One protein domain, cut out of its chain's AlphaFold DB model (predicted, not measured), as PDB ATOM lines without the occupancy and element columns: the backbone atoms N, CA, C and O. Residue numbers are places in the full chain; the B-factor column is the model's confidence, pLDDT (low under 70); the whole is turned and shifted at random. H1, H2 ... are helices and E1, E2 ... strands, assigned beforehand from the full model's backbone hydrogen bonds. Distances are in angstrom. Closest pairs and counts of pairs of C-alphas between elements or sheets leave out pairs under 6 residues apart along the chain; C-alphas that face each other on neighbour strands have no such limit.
ATOM      1  N   ASN A  40     -31.145-112.439  66.809       72.56
ATOM      2  CA  ASN A  40     -31.107-111.912  65.455       72.56
ATOM      3  C   ASN A  40     -29.691-111.460  65.126       72.56
ATOM      4  O   ASN A  40     -29.027-110.806  65.932       72.56
ATOM      5  N   LEU A  41     -29.246-111.797  63.919       86.38
ATOM      6  CA  LEU A  41     -27.966-111.374  63.377       86.38
ATOM      7  C   LEU A  41     -28.228-110.531  62.135       86.38
ATOM      8  O   LEU A  41     -28.847-110.990  61.178       86.38
ATOM      9  N   GLN A  42     -27.738-109.299  62.157       85.81
ATOM     10  CA  GLN A  42     -27.870-108.341  61.075       85.81
ATOM     11  C   GLN A  42     -26.485-107.940  60.577       85.81
ATOM     12  O   GLN A  42     -25.645-107.462  61.338       85.81
ATOM     13  N   VAL A  43     -26.239-108.103  59.281       89.81
ATOM     14  CA  VAL A  43     -25.017-107.594  58.650       89.81
ATOM     15  C   VAL A  43     -25.164-106.081  58.491       89.81
ATOM     16  O   VAL A  43     -26.043-105.623  57.767       89.81
ATOM     17  N   LEU A  44     -24.332-105.306  59.194       82.94
ATOM     18  CA  LEU A  44     -24.296-103.843  59.073       82.94
ATOM     19  C   LEU A  44     -23.405-103.387  57.923       82.94
ATOM     20  O   LEU A  44     -23.677-102.368  57.300       82.94
ATOM     21  N   GLY A  45     -22.341-104.137  57.653       84.75
ATOM     22  CA  GLY A  45     -21.428-103.879  56.555       84.75
ATOM     23  C   GLY A  45     -20.852-105.186  56.030       84.75
ATOM     24  O   GLY A  45     -20.393-106.028  56.804       84.75
ATOM     25  N   ALA A  46     -20.909-105.363  54.712       86.50
ATOM     26  CA  ALA A  46     -20.504-106.596  54.039       86.50
ATOM     27  C   ALA A  46     -19.029-106.597  53.592       86.50
ATOM     28  O   ALA A  46     -18.589-107.567  52.980       86.50
ATOM     29  N   GLY A  47     -18.266-105.533  53.876       80.62
ATOM     30  CA  GLY A  47     -16.853-105.441  53.493       80.62
ATOM     31  C   GLY A  47     -16.596-105.126  52.019       80.62
ATOM     32  O   GLY A  47     -15.560-105.519  51.487       80.62
ATOM     33  N   ALA A  48     -17.531-104.457  51.335       80.44
ATOM     34  CA  ALA A  48     -17.281-103.922  49.995       80.44
ATOM     35  C   ALA A  48     -16.158-102.864  50.029       80.44
ATOM     36  O   ALA A  48     -15.884-102.292  51.081       80.44
ATOM     37  N   ASN A  49     -15.520-102.567  48.891       72.44
ATOM     38  CA  ASN A  49     -14.463-101.547  48.838       72.44
ATOM     39  C   ASN A  49     -14.954-100.210  49.427       72.44
ATOM     40  O   ASN A  49     -15.905 -99.622  48.918       72.44
ATOM     41  N   GLY A  50     -14.310 -99.750  50.508       69.81
ATOM     42  CA  GLY A  50     -14.689 -98.531  51.237       69.81
ATOM     43  C   GLY A  50     -15.846 -98.685  52.239       69.81
ATOM     44  O   GLY A  50     -16.330 -97.685  52.761       69.81
ATOM     45  N   SER A  51     -16.300 -99.910  52.515       75.50
ATOM     46  CA  SER A  51     -17.380-100.240  53.453       75.50
ATOM     47  C   SER A  51     -16.862-101.183  54.552       75.50
ATOM     48  O   SER A  51     -16.048-102.065  54.268       75.50
ATOM     49  N   PRO A  52     -17.305-101.036  55.813       81.69
ATOM     50  CA  PRO A  52     -16.844-101.884  56.906       81.69
ATOM     51  C   PRO A  52     -17.326-103.328  56.742       81.69
ATOM     52  O   PRO A  52     -18.380-103.595  56.166       81.69
ATOM     53  N   SER A  53     -16.593-104.265  57.339       86.88
ATOM     54  CA  SER A  53     -17.087-105.619  57.614       86.88
ATOM     55  C   SER A  53     -17.573-105.669  59.058       86.88
ATOM     56  O   SER A  53     -16.748-105.809  59.961       86.88
ATOM     57  N   ALA A  54     -18.879-105.519  59.284       87.25
ATOM     58  CA  ALA A  54     -19.462-105.396  60.620       87.25
ATOM     59  C   ALA A  54     -20.800-106.136  60.739       87.25
ATOM     60  O   ALA A  54     -21.644-106.082  59.841       87.25
ATOM     61  N   VAL A  55     -21.011-106.802  61.875       88.38
ATOM     62  CA  VAL A  55     -22.219-107.587  62.159       88.38
ATOM     63  C   VAL A  55     -22.793-107.190  63.510       88.38
ATOM     64  O   VAL A  55     -22.099-107.213  64.520       88.38
ATOM     65  N   TYR A  56     -24.078-106.866  63.538       89.06
ATOM     66  CA  TYR A  56     -24.830-106.539  64.740       89.06
ATOM     67  C   TYR A  56     -25.688-107.721  65.166       89.06
ATOM     68  O   TYR A  56     -26.562-108.166  64.425       89.06
ATOM     69  N   LEU A  57     -25.433-108.237  66.362       83.88
ATOM     70  CA  LEU A  57     -26.180-109.337  66.952       83.88
ATOM     71  C   LEU A  57     -27.011-108.792  68.102       83.88
ATOM     72  O   LEU A  57     -26.479-108.179  69.024       83.88
ATOM     73  N   PHE A  58     -28.316-109.018  68.076       85.12
ATOM     74  CA  PHE A  58     -29.198-108.549  69.131       85.12
ATOM     75  C   PHE A  58     -30.220-109.606  69.516       85.12
ATOM     76  O   PHE A  58     -30.768-110.324  68.680       85.12
ATOM     77  N   THR A  59     -30.472-109.673  70.812       83.25
ATOM     78  CA  THR A  59     -31.508-110.491  71.422       83.25
ATOM     79  C   THR A  59     -32.593-109.591  72.005       83.25
ATOM     80  O   THR A  59     -32.519-108.359  71.938       83.25
ATOM     81  N   ASP A  60     -33.611-110.203  72.596       77.50
ATOM     82  CA  ASP A  60     -34.610-109.525  73.421       77.50
ATOM     83  C   ASP A  60     -34.009-108.847  74.671       77.50
ATOM     84  O   ASP A  60     -34.661-108.001  75.281       77.50
ATOM     85  N   GLN A  61     -32.761-109.172  75.030       77.00
ATOM     86  CA  GLN A  61     -32.124-108.746  76.282       77.00
ATOM     87  C   GLN A  61     -30.816-107.975  76.069       77.00
ATOM     88  O   GLN A  61     -30.582-106.981  76.754       77.00
ATOM     89  N   SER A  62     -30.004-108.378  75.089       83.25
ATOM     90  CA  SER A  62     -28.619-107.929  74.931       83.25
ATOM     91  C   SER A  62     -28.286-107.610  73.480       83.25
ATOM     92  O   SER A  62     -28.899-108.125  72.543       83.25
ATOM     93  N   ARG A  63     -27.291-106.747  73.276       87.00
ATOM     94  CA  ARG A  63     -26.842-106.308  71.949       87.00
ATOM     95  C   ARG A  63     -25.329-106.330  71.874       87.00
ATOM     96  O   ARG A  63     -24.653-105.818  72.762       87.00
ATOM     97  N   TYR A  64     -24.817-106.860  70.778       88.75
ATOM     98  CA  TYR A  64     -23.403-107.088  70.542       88.75
ATOM     99  C   TYR A  64     -23.037-106.643  69.132       88.75
ATOM    100  O   TYR A  64     -23.826-106.779  68.196       88.75
ATOM    101  N   LEU A  65     -21.826-106.128  68.966       85.94
ATOM    102  CA  LEU A  65     -21.303-105.731  67.663       85.94
ATOM    103  C   LEU A  65     -20.014-106.495  67.381       85.94
ATOM    104  O   LEU A  65     -19.113-106.513  68.208       85.94
ATOM    105  N   PHE A  66     -19.912-107.116  66.216       88.12
ATOM    106  CA  PHE A  66     -18.711-107.793  65.751       88.12
ATOM    107  C   PHE A  66     -18.060-106.931  64.675       88.12
ATOM    108  O   PHE A  66     -18.638-106.761  63.601       88.12
ATOM    109  N   ASN A  67     -16.864-106.422  64.984       84.56
ATOM    110  CA  ASN A  67     -16.114-105.398  64.249       84.56
ATOM    111  C   ASN A  67     -16.837-104.042  64.111       84.56
ATOM    112  O   ASN A  67     -18.056-103.958  64.000       84.56
ATOM    113  N   CYS A  68     -16.064-102.955  64.103       79.44
ATOM    114  CA  CYS A  68     -16.582-101.589  63.982       79.44
ATOM    115  C   CYS A  68     -15.597-100.709  63.198       79.44
ATOM    116  O   CYS A  68     -15.005 -99.777  63.735       79.44
ATOM    117  N   GLY A  69     -15.380-101.058  61.929       76.12
ATOM    118  CA  GLY A  69     -14.487-100.317  61.038       76.12
ATOM    119  C   GLY A  69     -15.055 -98.974  60.576       76.12
ATOM    120  O   GLY A  69     -16.219 -98.642  60.836       76.12
ATOM    121  N   GLU A  70     -14.239 -98.211  59.852       76.00
ATOM    122  CA  GLU A  70     -14.633 -96.936  59.246       76.00
ATOM    123  C   GLU A  70     -15.932 -97.084  58.429       76.00
ATOM    124  O   GLU A  70     -16.122 -98.060  57.708       76.00
ATOM    125  N   GLY A  71     -16.872 -96.148  58.594       76.81
ATOM    126  CA  GLY A  71     -18.185 -96.195  57.938       76.81
ATOM    127  C   GLY A  71     -19.281 -96.981  58.677       76.81
ATOM    128  O   GLY A  71     -20.450 -96.835  58.322       76.81
ATOM    129  N   THR A  72     -18.972 -97.733  59.745       81.81
ATOM    130  CA  THR A  72     -19.981 -98.548  60.475       81.81
ATOM    131  C   THR A  72     -21.081 -97.683  61.090       81.81
ATOM    132  O   THR A  72     -22.266 -97.973  60.937       81.81
ATOM    133  N   GLN A  73     -20.706 -96.574  61.735       79.75
ATOM    134  CA  GLN A  73     -21.670 -95.627  62.302       79.75
ATOM    135  C   GLN A  73     -22.513 -94.947  61.215       79.75
ATOM    136  O   GLN A  73     -23.712 -94.745  61.409       79.75
ATOM    137  N   ARG A  74     -21.900 -94.614  60.072       78.31
ATOM    138  CA  ARG A  74     -22.585 -93.971  58.944       78.31
ATOM    139  C   ARG A  74     -23.664 -94.887  58.373       78.31
ATOM    140  O   ARG A  74     -24.803 -94.450  58.263       78.31
ATOM    141  N   LEU A  75     -23.336 -96.154  58.113       81.62
ATOM    142  CA  LEU A  75     -24.298 -97.152  57.633       81.62
ATOM    143  C   LEU A  75     -25.417 -97.407  58.647       81.62
ATOM    144  O   LEU A  75     -26.588 -97.457  58.278       81.62
ATOM    145  N   ALA A  76     -25.082 -97.513  59.935       83.06
ATOM    146  CA  ALA A  76     -26.089 -97.687  60.976       83.06
ATOM    147  C   ALA A  76     -27.063 -96.497  61.033       83.06
ATOM    148  O   ALA A  76     -28.271 -96.695  61.159       83.06
ATOM    149  N   HIS A  77     -26.564 -95.267  60.893       79.44
ATOM    150  CA  HIS A  77     -27.408 -94.075  60.847       79.44
ATOM    151  C   HIS A  77     -28.275 -94.023  59.580       79.44
ATOM    152  O   HIS A  77     -29.486 -93.827  59.680       79.44
ATOM    153  N   GLU A  78     -27.675 -94.255  58.410       85.62
ATOM    154  CA  GLU A  78     -28.339 -94.234  57.100       85.62
ATOM    155  C   GLU A  78     -29.515 -95.216  57.035       85.62
ATOM    156  O   GLU A  78     -30.623 -94.845  56.646       85.62
ATOM    157  N   TYR A  79     -29.321 -96.437  57.539       83.62
ATOM    158  CA  TYR A  79     -30.355 -97.472  57.580       83.62
ATOM    159  C   TYR A  79     -31.122 -97.524  58.907       83.62
ATOM    160  O   TYR A  79     -31.746 -98.536  59.232       83.62
ATOM    161  N   LYS A  80     -31.093 -96.436  59.693       83.25
ATOM    162  CA  LYS A  80     -31.849 -96.260  60.950       83.25
ATOM    163  C   LYS A  80     -31.662 -97.392  61.972       83.25
ATOM    164  O   LYS A  80     -32.522 -97.616  62.828       83.25
ATOM    165  N   THR A  81     -30.528 -98.087  61.930       81.81
ATOM    166  CA  THR A  81     -30.182 -99.135  62.889       81.81
ATOM    167  C   THR A  81     -29.583 -98.501  64.140       81.81
ATOM    168  O   THR A  81     -28.507 -97.906  64.121       81.81
ATOM    169  N   ARG A  82     -30.301 -98.598  65.264       81.19
ATOM    170  CA  ARG A  82     -29.874 -98.002  66.537       81.19
ATOM    171  C   ARG A  82     -28.819 -98.877  67.214       81.19
ATOM    172  O   ARG A  82     -29.144 -99.956  67.697       81.19
ATOM    173  N   LEU A  83     -27.602 -98.353  67.351       81.19
ATOM    174  CA  LEU A  83     -26.492 -98.984  68.086       81.19
ATOM    175  C   LEU A  83     -26.506 -98.672  69.599       81.19
ATOM    176  O   LEU A  83     -25.469 -98.660  70.254       81.19
ATOM    177  N   SER A  84     -27.672 -98.365  70.175       77.62
ATOM    178  CA  SER A  84     -27.789 -98.026  71.596       77.62
ATOM    179  C   SER A  84     -27.901 -99.273  72.477       77.62
ATOM    180  O   SER A  84     -28.530-100.265  72.097       77.62
ATOM    181  N   ARG A  85     -27.353 -99.192  73.699       80.44
ATOM    182  CA  ARG A  85     -27.302-100.302  74.673       80.44
ATOM    183  C   ARG A  85     -26.492-101.514  74.181       80.44
ATOM    184  O   ARG A  85     -26.867-102.647  74.459       80.44
ATOM    185  N   LEU A  86     -25.417-101.273  73.428       81.50
ATOM    186  CA  LEU A  86     -24.410-102.296  73.143       81.50
ATOM    187  C   LEU A  86     -23.737-102.715  74.452       81.50
ATOM    188  O   LEU A  86     -23.224-101.864  75.175       81.50
ATOM    189  N   GLU A  87     -23.741-104.011  74.745       84.25
ATOM    190  CA  GLU A  87     -23.059-104.557  75.918       84.25
ATOM    191  C   GLU A  87     -21.573-104.759  75.642       84.25
ATOM    192  O   GLU A  87     -20.738-104.395  76.467       84.25
ATOM    193  N   GLN A  88     -21.237-105.328  74.478       82.62
ATOM    194  CA  GLN A  88     -19.852-105.590  74.081       82.62
ATOM    195  C   GLN A  88     -19.634-105.448  72.570       82.62
ATOM    196  O   GLN A  88     -20.539-105.677  71.761       82.62
ATOM    197  N   ILE A  89     -18.395-105.101  72.207       84.00
ATOM    198  CA  ILE A  89     -17.897-105.106  70.829       84.00
ATOM    199  C   ILE A  89     -16.793-106.160  70.719       84.00
ATOM    200  O   ILE A  89     -15.776-106.079  71.407       84.00
ATOM    201  N   PHE A  90     -16.983-107.137  69.840       80.12
ATOM    202  CA  PHE A  90     -16.035-108.208  69.563       80.12
ATOM    203  C   PHE A  90     -15.222-107.872  68.317       80.12
ATOM    204  O   PHE A  90     -15.742-107.846  67.202       80.12
ATOM    205  N   VAL A  91     -13.929-107.622  68.498       79.75
ATOM    206  CA  VAL A  91     -13.015-107.341  67.388       79.75
ATOM    207  C   VAL A  91     -12.364-108.643  66.940       79.75
ATOM    208  O   VAL A  91     -11.638-109.276  67.702       79.75
ATOM    209  N   THR A  92     -12.632-109.061  65.703       77.31
ATOM    210  CA  THR A  92     -12.183-110.362  65.184       77.31
ATOM    211  C   THR A  92     -10.800-110.310  64.536       77.31
ATOM    212  O   THR A  92     -10.183-111.357  64.345       77.31
ATOM    213  N   ARG A  93     -10.277-109.114  64.217       66.69
ATOM    214  CA  ARG A  93      -8.906-108.892  63.720       66.69
ATOM    215  C   ARG A  93      -8.334-107.586  64.269       66.69
ATOM    216  O   ARG A  93      -8.983-106.550  64.198       66.69
ATOM    217  N   ASN A  94      -7.101-107.628  64.771       59.50
ATOM    218  CA  ASN A  94      -6.385-106.463  65.298       59.50
ATOM    219  C   ASN A  94      -5.649-105.709  64.171       59.50
ATOM    220  O   ASN A  94      -4.424-105.738  64.090       59.50
ATOM    221  N   THR A  95      -6.400-105.109  63.245       62.47
ATOM    222  CA  THR A  95      -5.864-104.283  62.147       62.47
ATOM    223  C   THR A  95      -6.489-102.886  62.171       62.47
ATOM    224  O   THR A  95      -7.573-102.699  62.718       62.47
ATOM    225  N   TRP A  96      -5.821-101.892  61.567       55.47
ATOM    226  CA  TRP A  96      -6.253-100.479  61.583       55.47
ATOM    227  C   TRP A  96      -7.648-100.243  60.980       55.47
ATOM    228  O   TRP A  96      -8.334 -99.295  61.338       55.47
ATOM    229  N   ALA A  97      -8.125-101.167  60.144       56.12
ATOM    230  CA  ALA A  97      -9.496-101.169  59.641       56.12
ATOM    231  C   ALA A  97     -10.564-101.502  60.711       56.12
ATOM    232  O   ALA A  97     -11.749-101.486  60.388       56.12
ATOM    233  N   ALA A  98     -10.186-101.854  61.950       56.25
ATOM    234  CA  ALA A  98     -11.092-102.469  62.924       56.25
ATOM    235  C   ALA A  98     -10.995-101.961  64.378       56.25
ATOM    236  O   ALA A  98     -11.747-102.469  65.213       56.25
ATOM    237  N   ILE A  99     -10.122-101.003  64.723       53.22
ATOM    238  CA  ILE A  99      -9.979-100.541  66.120       53.22
ATOM    239  C   ILE A  99      -9.780 -99.029  66.202       53.22
ATOM    240  O   ILE A  99      -8.751 -98.507  65.789       53.22
ATOM    241  N   VAL A 100     -10.736 -98.359  66.845       52.31
ATOM    242  CA  VAL A 100     -10.570 -97.034  67.452       52.31
ATOM    243  C   VAL A 100     -10.502 -97.259  68.961       52.31
ATOM    244  O   VAL A 100     -11.466 -97.758  69.547       52.31
ATOM    245  N   ARG A 101      -9.372 -96.966  69.616       53.34
ATOM    246  CA  ARG A 101      -9.288 -97.063  71.084       53.34
ATOM    247  C   ARG A 101      -9.901 -95.805  71.686       53.34
ATOM    248  O   ARG A 101      -9.827 -94.739  71.089       53.34
ATOM    249  N   SER A 102     -10.438 -95.894  72.905       53.09
ATOM    250  CA  SER A 102     -10.968 -94.712  73.608       53.09
ATOM    251  C   SER A 102      -9.947 -93.570  73.661       53.09
ATOM    252  O   SER A 102     -10.336 -92.426  73.500       53.09
ATOM    253  N   VAL A 103      -8.653 -93.880  73.818       62.12
ATOM    254  CA  VAL A 103      -7.560 -92.890  73.830       62.12
ATOM    255  C   VAL A 103      -7.342 -92.196  72.480       62.12
ATOM    256  O   VAL A 103      -6.833 -91.084  72.451       62.12
TER     257      VAL A 103
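This is residues 40 to 103 of the 587 residues of the protein "Ribonuclease Z" of Drosophila persimilis (UniProt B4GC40). A small, twisted wall of four strands has one short helix, H1, on one face, toward the side of E1 and E2, and its other face is bare. The strands lie side by side in the order E1, E2, E3, E4, a mixed sheet in which residues 79 to 87 lead from H1 back to the edge strand E4, and a stretch with no named element, residues 91 to 103, follows E4. The printed part has 64 residues, with four named strands and one named helix in the order E1, E2, E3, H1, E4; the class is mixed, helices and strands, with under half of the residues, 28, in named elements. The whole is compact, with a radius of gyration of the C-alphas of 11.3 A and spans of 32 by 25 by 19 A.

In the sheet, E1, residues 40 to 46, and E2, residues 53 to 59, form a hairpin, antiparallel at 166 degrees, with N 42 and O 56 2.8 A apart, within hydrogen-bond range. E2 and E3, residues 63 to 66, form a second hairpin, antiparallel at 160 degrees, with N 57 and O 64 at 2.8 A. E1, E2 and E3 are a meander, each strand the antiparallel neighbour of the one before. E4, residues 88 to 90, is parallel to E3 at 21 degrees, with N 90 and O 65 at 2.8 A. E4 is apart from E1 and from E2. From edge to edge the strands' lines turn by 52 degrees. H1, residues 72 to 78, is on the sheet at a height over the sheet of 7.2 A; it is over none of the strands, but only just, with 2 of its 7 C-alphas falling on E1. The closest C-alphas of E1 and H1 are those of Leu 44 and Ala 76, 6.7 A apart. E3, H1 and E4 are a strand-helix-strand unit, two parallel neighbour strands with a helix between, and its crossover is right-handed. In H1 every O i to N i+4 pair is within hydrogen-bond range.

E2 is 20.6 A from first to last C-alpha, E1 16.5 A, E3 10.3 A, H1 10.0 A and E4 6.5 A. E1 begins at C-alpha 40, (-31.107, -111.912, 65.455). H1 begins at C-alpha 72, (-19.981, -98.548, 60.475), and E4 ends at C-alpha 90, (-16.035, -108.208, 69.563).

The two C-alphas farthest apart are those of Asn 49 and Gln 61, at 33.4 A. The printed part has no cut. The links from E2 to E3 and from E3 to H1 are tight, and those from E1 to E2 and from H1 to E4 are short. The mean pLDDT of the printed part is 77.7, with values under 70 at residue 50 and residues 93 to 103.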